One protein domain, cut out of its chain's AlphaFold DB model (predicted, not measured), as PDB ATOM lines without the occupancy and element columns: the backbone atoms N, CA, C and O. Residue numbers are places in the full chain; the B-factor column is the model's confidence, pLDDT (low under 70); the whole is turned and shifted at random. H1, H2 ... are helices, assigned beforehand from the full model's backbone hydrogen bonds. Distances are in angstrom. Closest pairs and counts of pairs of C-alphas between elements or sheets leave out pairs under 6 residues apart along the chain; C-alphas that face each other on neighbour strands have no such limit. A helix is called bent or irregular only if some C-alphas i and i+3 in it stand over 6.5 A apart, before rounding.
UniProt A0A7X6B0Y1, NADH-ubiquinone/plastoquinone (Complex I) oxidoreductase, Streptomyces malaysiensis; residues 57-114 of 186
ATOM      1  N   PRO A  57     -48.514  55.440 -27.054       84.69
ATOM      2  CA  PRO A  57     -48.263  54.006 -26.951       84.69
ATOM      3  C   PRO A  57     -49.083  53.369 -25.821       84.69
ATOM      4  O   PRO A  57     -49.187  53.922 -24.729       84.69
ATOM      5  N   VAL A  58     -49.644  52.183 -26.069       87.12
ATOM      6  CA  VAL A  58     -50.541  51.495 -25.122       87.12
ATOM      7  C   VAL A  58     -49.922  51.307 -23.725       87.12
ATOM      8  O   VAL A  58     -50.624  51.588 -22.754       87.12
ATOM      9  N   PRO A  59     -48.635  50.930 -23.566       84.12
ATOM     10  CA  PRO A  59     -48.031  50.781 -22.238       84.12
ATOM     11  C   PRO A  59     -48.043  52.068 -21.401       84.12
ATOM     12  O   PRO A  59     -48.244  51.999 -20.189       84.12
ATOM     13  N   LEU A  60     -47.912  53.239 -22.042       82.50
ATOM     14  CA  LEU A  60     -47.943  54.544 -21.369       82.50
ATOM     15  C   LEU A  60     -49.312  54.870 -20.748       82.50
ATOM     16  O   LEU A  60     -49.375  55.698 -19.846       82.50
ATOM     17  N   LEU A  61     -50.394  54.223 -21.192       85.62
ATOM     18  CA  LEU A  61     -51.734  54.371 -20.608       85.62
ATOM     19  C   LEU A  61     -52.127  53.174 -19.743       85.62
ATOM     20  O   LEU A  61     -52.713  53.351 -18.677       85.62
ATOM     21  N   ALA A  62     -51.787  51.965 -20.184       83.56
ATOM     22  CA  ALA A  62     -52.172  50.731 -19.518       83.56
ATOM     23  C   ALA A  62     -51.573  50.631 -18.112       83.56
ATOM     24  O   ALA A  62     -52.287  50.276 -17.180       83.56
ATOM     25  N   VAL A  63     -50.293  50.988 -17.941       86.69
ATOM     26  CA  VAL A  63     -49.627  50.893 -16.635       86.69
ATOM     27  C   VAL A  63     -50.232  51.877 -15.624       86.69
ATOM     28  O   VAL A  63     -50.686  51.415 -14.576       86.69
ATOM     29  N   PRO A  64     -50.344  53.194 -15.904       82.94
ATOM     30  CA  PRO A  64     -51.012  54.112 -14.981       82.94
ATOM     31  C   PRO A  64     -52.467  53.733 -14.700       82.94
ATOM     32  O   PRO A  64     -52.898  53.819 -13.553       82.94
ATOM     33  N   ALA A  65     -53.219  53.283 -15.711       82.56
ATOM     34  CA  ALA A  65     -54.608  52.862 -15.531       82.56
ATOM     35  C   ALA A  65     -54.723  51.624 -14.630       82.56
ATOM     36  O   ALA A  65     -55.560  51.598 -13.730       82.56
ATOM     37  N   ALA A  66     -53.858  50.625 -14.825       87.56
ATOM     38  CA  ALA A  66     -53.812  49.433 -13.987       87.56
ATOM     39  C   ALA A  66     -53.436  49.777 -12.539       87.56
ATOM     40  O   ALA A  66     -54.092  49.309 -11.610       87.56
ATOM     41  N   LEU A  67     -52.440  50.644 -12.334       88.38
ATOM     42  CA  LEU A  67     -52.054  51.118 -11.001       88.38
ATOM     43  C   LEU A  67     -53.183  51.913 -10.330       88.38
ATOM     44  O   LEU A  67     -53.459  51.722  -9.144       88.38
ATOM     45  N   LEU A  68     -53.872  52.767 -11.091       85.62
ATOM     46  CA  LEU A  68     -55.012  53.540 -10.606       85.62
ATOM     47  C   LEU A  68     -56.187  52.638 -10.227       85.62
ATOM     48  O   LEU A  68     -56.855  52.923  -9.240       85.62
ATOM     49  N   ALA A  69     -56.424  51.556 -10.970       82.56
ATOM     50  CA  ALA A  69     -57.451  50.568 -10.653       82.56
ATOM     51  C   ALA A  69     -57.065  49.687  -9.452       82.56
ATOM     52  O   ALA A  69     -57.911  49.370  -8.616       82.56
ATOM     53  N   ALA A  70     -55.784  49.328  -9.324       83.69
ATOM     54  CA  ALA A  70     -55.278  48.527  -8.214       83.69
ATOM     55  C   ALA A  70     -55.332  49.279  -6.874       83.69
ATOM     56  O   ALA A  70     -55.633  48.679  -5.844       83.69
ATOM     57  N   SER A  71     -55.096  50.593  -6.878       83.62
ATOM     58  CA  SER A  71     -55.108  51.438  -5.675       83.62
ATOM     59  C   SER A  71     -56.398  51.328  -4.830       83.62
ATOM     60  O   SER A  71     -56.303  50.960  -3.655       83.62
ATOM     61  N   PRO A  72     -57.615  51.554  -5.369       81.31
ATOM     62  CA  PRO A  72     -58.847  51.351  -4.613       81.31
ATOM     63  C   PRO A  72     -59.125  49.868  -4.347       81.31
ATOM     64  O   PRO A  72     -59.685  49.543  -3.301       81.31
ATOM     65  N   ALA A  73     -58.711  48.959  -5.237       81.00
ATOM     66  CA  ALA A  73     -58.901  47.523  -5.033       81.00
ATOM     67  C   ALA A  73     -58.203  47.036  -3.750       81.00
ATOM     68  O   ALA A  73     -58.800  46.292  -2.976       81.00
ATOM     69  N   VAL A  74     -56.996  47.532  -3.460       81.56
ATOM     70  CA  VAL A  74     -56.276  47.249  -2.203       81.56
ATOM     71  C   VAL A  74     -57.089  47.659  -0.968       81.56
ATOM     72  O   VAL A  74     -57.069  46.949   0.035       81.56
ATOM     73  N   GLY A  75     -57.821  48.775  -1.032       76.31
ATOM     74  CA  GLY A  75     -58.638  49.268   0.082       76.31
ATOM     75  C   GLY A  75     -59.992  48.568   0.233       76.31
ATOM     76  O   GLY A  75     -60.519  48.490   1.341       76.31
ATOM     77  N   VAL A  76     -60.562  48.054  -0.860       79.69
ATOM     78  CA  VAL A  76     -61.898  47.435  -0.861       79.69
ATOM     79  C   VAL A  76     -61.836  45.935  -0.582       79.69
ATOM     80  O   VAL A  76     -62.761  45.402   0.022       79.69
ATOM     81  N   ILE A  77     -60.763  45.247  -0.988       82.75
ATOM     82  CA  ILE A  77     -60.642  43.791  -0.848       82.75
ATOM     83  C   ILE A  77     -60.286  43.431   0.609       82.75
ATOM     84  O   ILE A  77     -59.134  43.603   1.023       82.75
ATOM     85  N   PRO A  78     -61.207  42.833   1.396       78.88
ATOM     86  CA  PRO A  78     -60.961  42.543   2.814       78.88
ATOM     87  C   PRO A  78     -59.843  41.517   3.026       78.88
ATOM     88  O   PRO A  78     -59.178  41.514   4.062       78.88
ATOM     89  N   ALA A  79     -59.604  40.655   2.031       80.00
ATOM     90  CA  ALA A  79     -58.525  39.673   2.052       80.00
ATOM     91  C   ALA A  79     -57.137  40.332   2.075       80.00
ATOM     92  O   ALA A  79     -56.252  39.836   2.772       80.00
ATOM     93  N   VAL A  80     -56.957  41.466   1.383       81.19
ATOM     94  CA  VAL A  80     -55.695  42.220   1.385       81.19
ATOM     95  C   VAL A  80     -55.475  42.851   2.757       81.19
ATOM     96  O   VAL A  80     -54.422  42.648   3.357       81.19
ATOM     97  N   ALA A  81     -56.497  43.510   3.312       78.81
ATOM     98  CA  ALA A  81     -56.445  44.060   4.668       78.81
ATOM     99  C   ALA A  81     -56.141  42.977   5.720       78.81
ATOM    100  O   ALA A  81     -55.313  43.179   6.607       78.81
ATOM    101  N   SER A  82     -56.754  41.800   5.570       81.69
ATOM    102  CA  SER A  82     -56.531  40.645   6.444       81.69
ATOM    103  C   SER A  82     -55.115  40.083   6.335       81.69
ATOM    104  O   SER A  82     -54.503  39.739   7.344       81.69
ATOM    105  N   ALA A  83     -54.576  39.981   5.118       83.75
ATOM    106  CA  ALA A  83     -53.216  39.506   4.887       83.75
ATOM    107  C   ALA A  83     -52.175  40.475   5.463       83.75
ATOM    108  O   ALA A  83     -51.287  40.042   6.197       83.75
ATOM    109  N   VAL A  84     -52.330  41.776   5.201       84.69
ATOM    110  CA  VAL A  84     -51.457  42.828   5.741       84.69
ATOM    111  C   VAL A  84     -51.542  42.872   7.264       84.69
ATOM    112  O   VAL A  84     -50.516  42.957   7.929       84.69
ATOM    113  N   GLY A  85     -52.741  42.754   7.832       83.69
ATOM    114  CA  GLY A  85     -52.927  42.753   9.278       83.69
ATOM    115  C   GLY A  85     -52.299  41.542   9.975       83.69
ATOM    116  O   GLY A  85     -51.644  41.706  11.001       83.69
ATOM    117  N   ARG A  86     -52.405  40.342   9.386       83.12
ATOM    118  CA  ARG A  86     -51.682  39.153   9.872       83.12
ATOM    119  C   ARG A  86     -50.166  39.314   9.761       83.12
ATOM    120  O   ARG A  86     -49.454  38.970  10.700       83.12
ATOM    121  N   ALA A  87     -49.677  39.855   8.645       83.88
ATOM    122  CA  ALA A  87     -48.255  40.133   8.463       83.88
ATOM    123  C   ALA A  87     -47.743  41.162   9.483       83.88
ATOM    124  O   ALA A  87     -46.678  40.969  10.058       83.88
ATOM    125  N   GLY A  88     -48.524  42.206   9.767       85.12
ATOM    126  CA  GLY A  88     -48.221  43.193  10.801       85.12
ATOM    127  C   GLY A  88     -48.164  42.576  12.197       85.12
ATOM    128  O   GLY A  88     -47.198  42.807  12.915       85.12
ATOM    129  N   ALA A  89     -49.138  41.731  12.550       85.19
ATOM    130  CA  ALA A  89     -49.150  41.031  13.834       85.19
ATOM    131  C   ALA A  89     -47.910  40.137  14.018       85.19
ATOM    132  O   ALA A  89     -47.310  40.140  15.091       85.19
ATOM    133  N   LEU A  90     -47.489  39.434  12.959       84.06
ATOM    134  CA  LEU A  90     -46.240  38.665  12.943       84.06
ATOM    135  C   LEU A  90     -45.004  39.563  13.069       84.06
ATOM    136  O   LEU A  90     -44.086  39.235  13.812       84.06
ATOM    137  N   PHE A  91     -44.984  40.701  12.372       84.19
ATOM    138  CA  PHE A  91     -43.867  41.646  12.405       84.19
ATOM    139  C   PHE A  91     -43.659  42.256  13.797       84.19
ATOM    140  O   PHE A  91     -42.527  42.499  14.205       84.19
ATOM    141  N   THR A  92     -44.743  42.478  14.544       86.56
ATOM    142  CA  THR A  92     -44.691  43.007  15.913       86.56
ATOM    143  C   THR A  92     -44.490  41.936  16.991       86.56
ATOM    144  O   THR A  92     -44.247  42.285  18.146       86.56
ATOM    145  N   ASP A  93     -44.582  40.642  16.656       84.06
ATOM    146  CA  ASP A  93     -44.426  39.543  17.619       84.06
ATOM    147  C   ASP A  93     -42.949  39.189  17.866       84.06
ATOM    148  O   ASP A  93     -42.428  38.134  17.483       84.06
ATOM    149  N   THR A  94     -42.254  40.082  18.570       84.88
ATOM    150  CA  THR A  94     -40.855  39.890  18.975       84.88
ATOM    151  C   THR A  94     -40.669  38.629  19.831       84.88
ATOM    152  O   THR A  94     -39.633  37.964  19.760       84.88
ATOM    153  N   GLY A  95     -41.665  38.274  20.650       83.69
ATOM    154  CA  GLY A  95     -41.615  37.115  21.545       83.69
ATOM    155  C   GLY A  95     -41.708  35.784  20.797       83.69
ATOM    156  O   GLY A  95     -40.919  34.870  21.060       83.69
ATOM    157  N   GLY A  96     -42.639  35.674  19.847       83.50
ATOM    158  CA  GLY A  96     -42.762  34.524  18.956       83.50
ATOM    159  C   GLY A  96     -41.561  34.380  18.026       83.50
ATOM    160  O   GLY A  96     -41.038  33.271  17.876       83.50
ATOM    161  N   TYR A  97     -41.035  35.492  17.505       84.06
ATOM    162  CA  TYR A  97     -39.810  35.485  16.703       84.06
ATOM    163  C   TYR A  97     -38.619  34.914  17.488       84.06
ATOM    164  O   TYR A  97     -37.988  33.951  17.049       84.06
ATOM    165  N   ARG A  98     -38.356  35.421  18.703       87.00
ATOM    166  CA  ARG A  98     -37.264  34.918  19.560       87.00
ATOM    167  C   ARG A  98     -37.441  33.446  19.915       87.00
ATOM    168  O   ARG A  98     -36.463  32.711  19.910       87.00
ATOM    169  N   ARG A  99     -38.665  32.993  20.192       84.00
ATOM    170  CA  ARG A  99     -38.949  31.584  20.518       84.00
ATOM    171  C   ARG A  99     -38.727  30.648  19.331       84.00
ATOM    172  O   ARG A  99     -38.232  29.542  19.527       84.00
ATOM    173  N   THR A 100     -39.046  31.113  18.126       86.75
ATOM    174  CA  THR A 100     -38.832  30.359  16.886       86.75
ATOM    175  C   THR A 100     -37.346  30.269  16.552       86.75
ATOM    176  O   THR A 100     -36.845  29.176  16.309       86.75
ATOM    177  N   VAL A 101     -36.624  31.392  16.621       87.81
ATOM    178  CA  VAL A 101     -35.201  31.464  16.252       87.81
ATOM    179  C   VAL A 101     -34.282  30.873  17.325       87.81
ATOM    180  O   VAL A 101     -33.406  30.080  17.005       87.81
ATOM    181  N   LEU A 102     -34.472  31.233  18.599       88.88
ATOM    182  CA  LEU A 102     -33.605  30.786  19.700       88.88
ATOM    183  C   LEU A 102     -34.058  29.453  20.301       88.88
ATOM    184  O   LEU A 102     -33.245  28.708  20.837       88.88
ATOM    185  N   GLY A 103     -35.362  29.172  20.265       84.31
ATOM    186  CA  GLY A 103     -35.956  28.002  20.913       84.31
ATOM    187  C   GLY A 103     -36.312  26.856  19.967       84.31
ATOM    188  O   GLY A 103     -36.785  25.830  20.457       84.31
ATOM    189  N   GLY A 104     -36.157  27.028  18.646       82.25
ATOM    190  CA  GLY A 104     -36.454  26.012  17.624       82.25
ATOM    191  C   GLY A 104     -37.916  25.552  17.567       82.25
ATOM    192  O   GLY A 104     -38.234  24.576  16.892       82.25
ATOM    193  N   ARG A 105     -38.820  26.221  18.291       74.56
ATOM    194  CA  ARG A 105     -40.247  25.887  18.352       74.56
ATOM    195  C   ARG A 105     -41.025  26.905  17.541       74.56
ATOM    196  O   ARG A 105     -40.975  28.087  17.867       74.56
ATOM    197  N   ALA A 106     -41.774  26.441  16.543       73.62
ATOM    198  CA  ALA A 106     -42.685  27.297  15.793       73.62
ATOM    199  C   ALA A 106     -43.634  28.025  16.760       73.62
ATOM    200  O   ALA A 106     -44.359  27.387  17.531       73.62
ATOM    201  N   ALA A 107     -43.589  29.358  16.765       73.81
ATOM    202  CA  ALA A 107     -44.525  30.158  17.538       73.81
ATOM    203  C   ALA A 107     -45.947  30.004  16.978       73.81
ATOM    204  O   ALA A 107     -46.146  29.918  15.765       73.81
ATOM    205  N   ALA A 108     -46.938  29.965  17.870       74.12
ATOM    206  CA  ALA A 108     -48.337  30.006  17.464       74.12
ATOM    207  C   ALA A 108     -48.617  31.328  16.734       74.12
ATOM    208  O   ALA A 108     -48.097  32.372  17.129       74.12
ATOM    209  N   ALA A 109     -49.436  31.283  15.682       72.25
ATOM    210  CA  ALA A 109     -49.785  32.481  14.932       72.25
ATOM    211  C   ALA A 109     -50.457  33.517  15.861       72.25
ATOM    212  O   ALA A 109     -51.363  33.148  16.616       72.25
ATOM    213  N   PRO A 110     -50.042  34.798  15.819       75.38
ATOM    214  CA  PRO A 110     -50.617  35.830  16.667       75.38
ATOM    215  C   PRO A 110     -52.102  36.023  16.350       75.38
ATOM    216  O   PRO A 110     -52.527  35.966  15.191       75.38
ATOM    217  N   VAL A 111     -52.900  36.255  17.396       73.44
ATOM    218  CA  VAL A 111     -54.344  36.476  17.263       73.44
ATOM    219  C   VAL A 111     -54.574  37.773  16.500       73.44
ATOM    220  O   VAL A 111     -54.189  38.854  16.942       73.44
ATOM    221  N   TYR A 112     -55.222  37.655  15.345       77.12
ATOM    222  CA  TYR A 112     -55.564  38.777  14.488       77.12
ATOM    223  C   TYR A 112     -57.072  39.008  14.495       77.12
ATOM    224  O   TYR A 112     -57.843  38.117  14.137       77.12
ATOM    225  N   VAL A 113     -57.484  40.222  14.861       74.19
ATOM    226  CA  VAL A 113     -58.872  40.677  14.727       74.19
ATOM    227  C   VAL A 113     -58.977  41.481  13.428       74.19
ATOM    228  O   VAL A 113     -58.303  42.507  13.306       74.19
ATOM    229  N   PRO A 114     -59.785  41.044  12.443       69.81
ATOM    230  CA  PRO A 114     -59.935  41.770  11.191       69.81
ATOM    231  C   PRO A 114     -60.461  43.192  11.429       69.81
ATOM    232  O   PRO A 114     -61.425  43.366  12.180       69.81
TER     233      PRO A 114
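Overview. This is residues 57 to 114 of the 186 residues of the protein "NADH-ubiquinone/plastoquinone (Complex I) oxidoreductase" of Streptomyces malaysiensis (UniProt A0A7X6B0Y1). A long straight helix, H1, sticks out as an arm and meets a second helix, H2, end to end at an open corner, like an L; the short H3 follows beyond the far end of H2, and residues 104 to 114 fold back as a tail beside H2. The arm makes much of the length: residues 57 to 77, of which 58 to 76 belong to H1, stand free of the rest. The printed part has 58 residues, with three named helices in the order H1, H2, H3 and no named strand, and its class is all helix. It is extended, with a radius of gyration of the C-alphas of 17.9 A and spans of 56 by 24 by 13 A.

Along the chain. H1, the longest helix, has residues 58 to 76 and measures 27.1 A from first to last C-alpha; it begins at C-alpha 58 at (-50.541, 51.495, -25.122) and ends at C-alpha 76 at (-61.898, 47.435, -0.861). It is neither bent nor irregular, but only just: C-alphas 69 and 72 are 6.2 A apart. H2 has residues 78 to 92 and measures 20.9 A. H3 has residues 94 to 103 and measures 13.0 A, ending at C-alpha 103 at (-35.956, 28.002, 20.913).

Arrangement. H1 and H2 touch only at the corner by their link, and only just, with 3 pairs of C-alphas within 8 A. The closest C-alphas of the two are those of Val 74 and Val 80, 6.2 A apart. H1 touches H2 with residues 74 to 75 alone, and H2 touches H1 with residues 80 to 81 alone. Their lines are about perpendicular, at 74 degrees, and their centres are 22.4 A apart. H2 and H3 meet only through their link. H1 and H3 are apart. In H2 and H3 every O i to N i+4 pair is within hydrogen-bond range; in H1 12 of 15 are.

Size, cuts and confidence. The outline is only just a rod. The two C-alphas farthest apart are those of Pro 57 and Gly 103, at 55.8 A, and the first and last printed C-alphas, of Pro 57 and Pro 114, are 41.7 A apart. Without the stretch that stands free, the body has 37 residues and spans 34 by 13 by 12 A. The links from H1 to H2 and from H2 to H3 are tight, with 1 residue in each. The printed part has no cut. The mean pLDDT of the printed part is 82.0, and residue 114 alone is under 70.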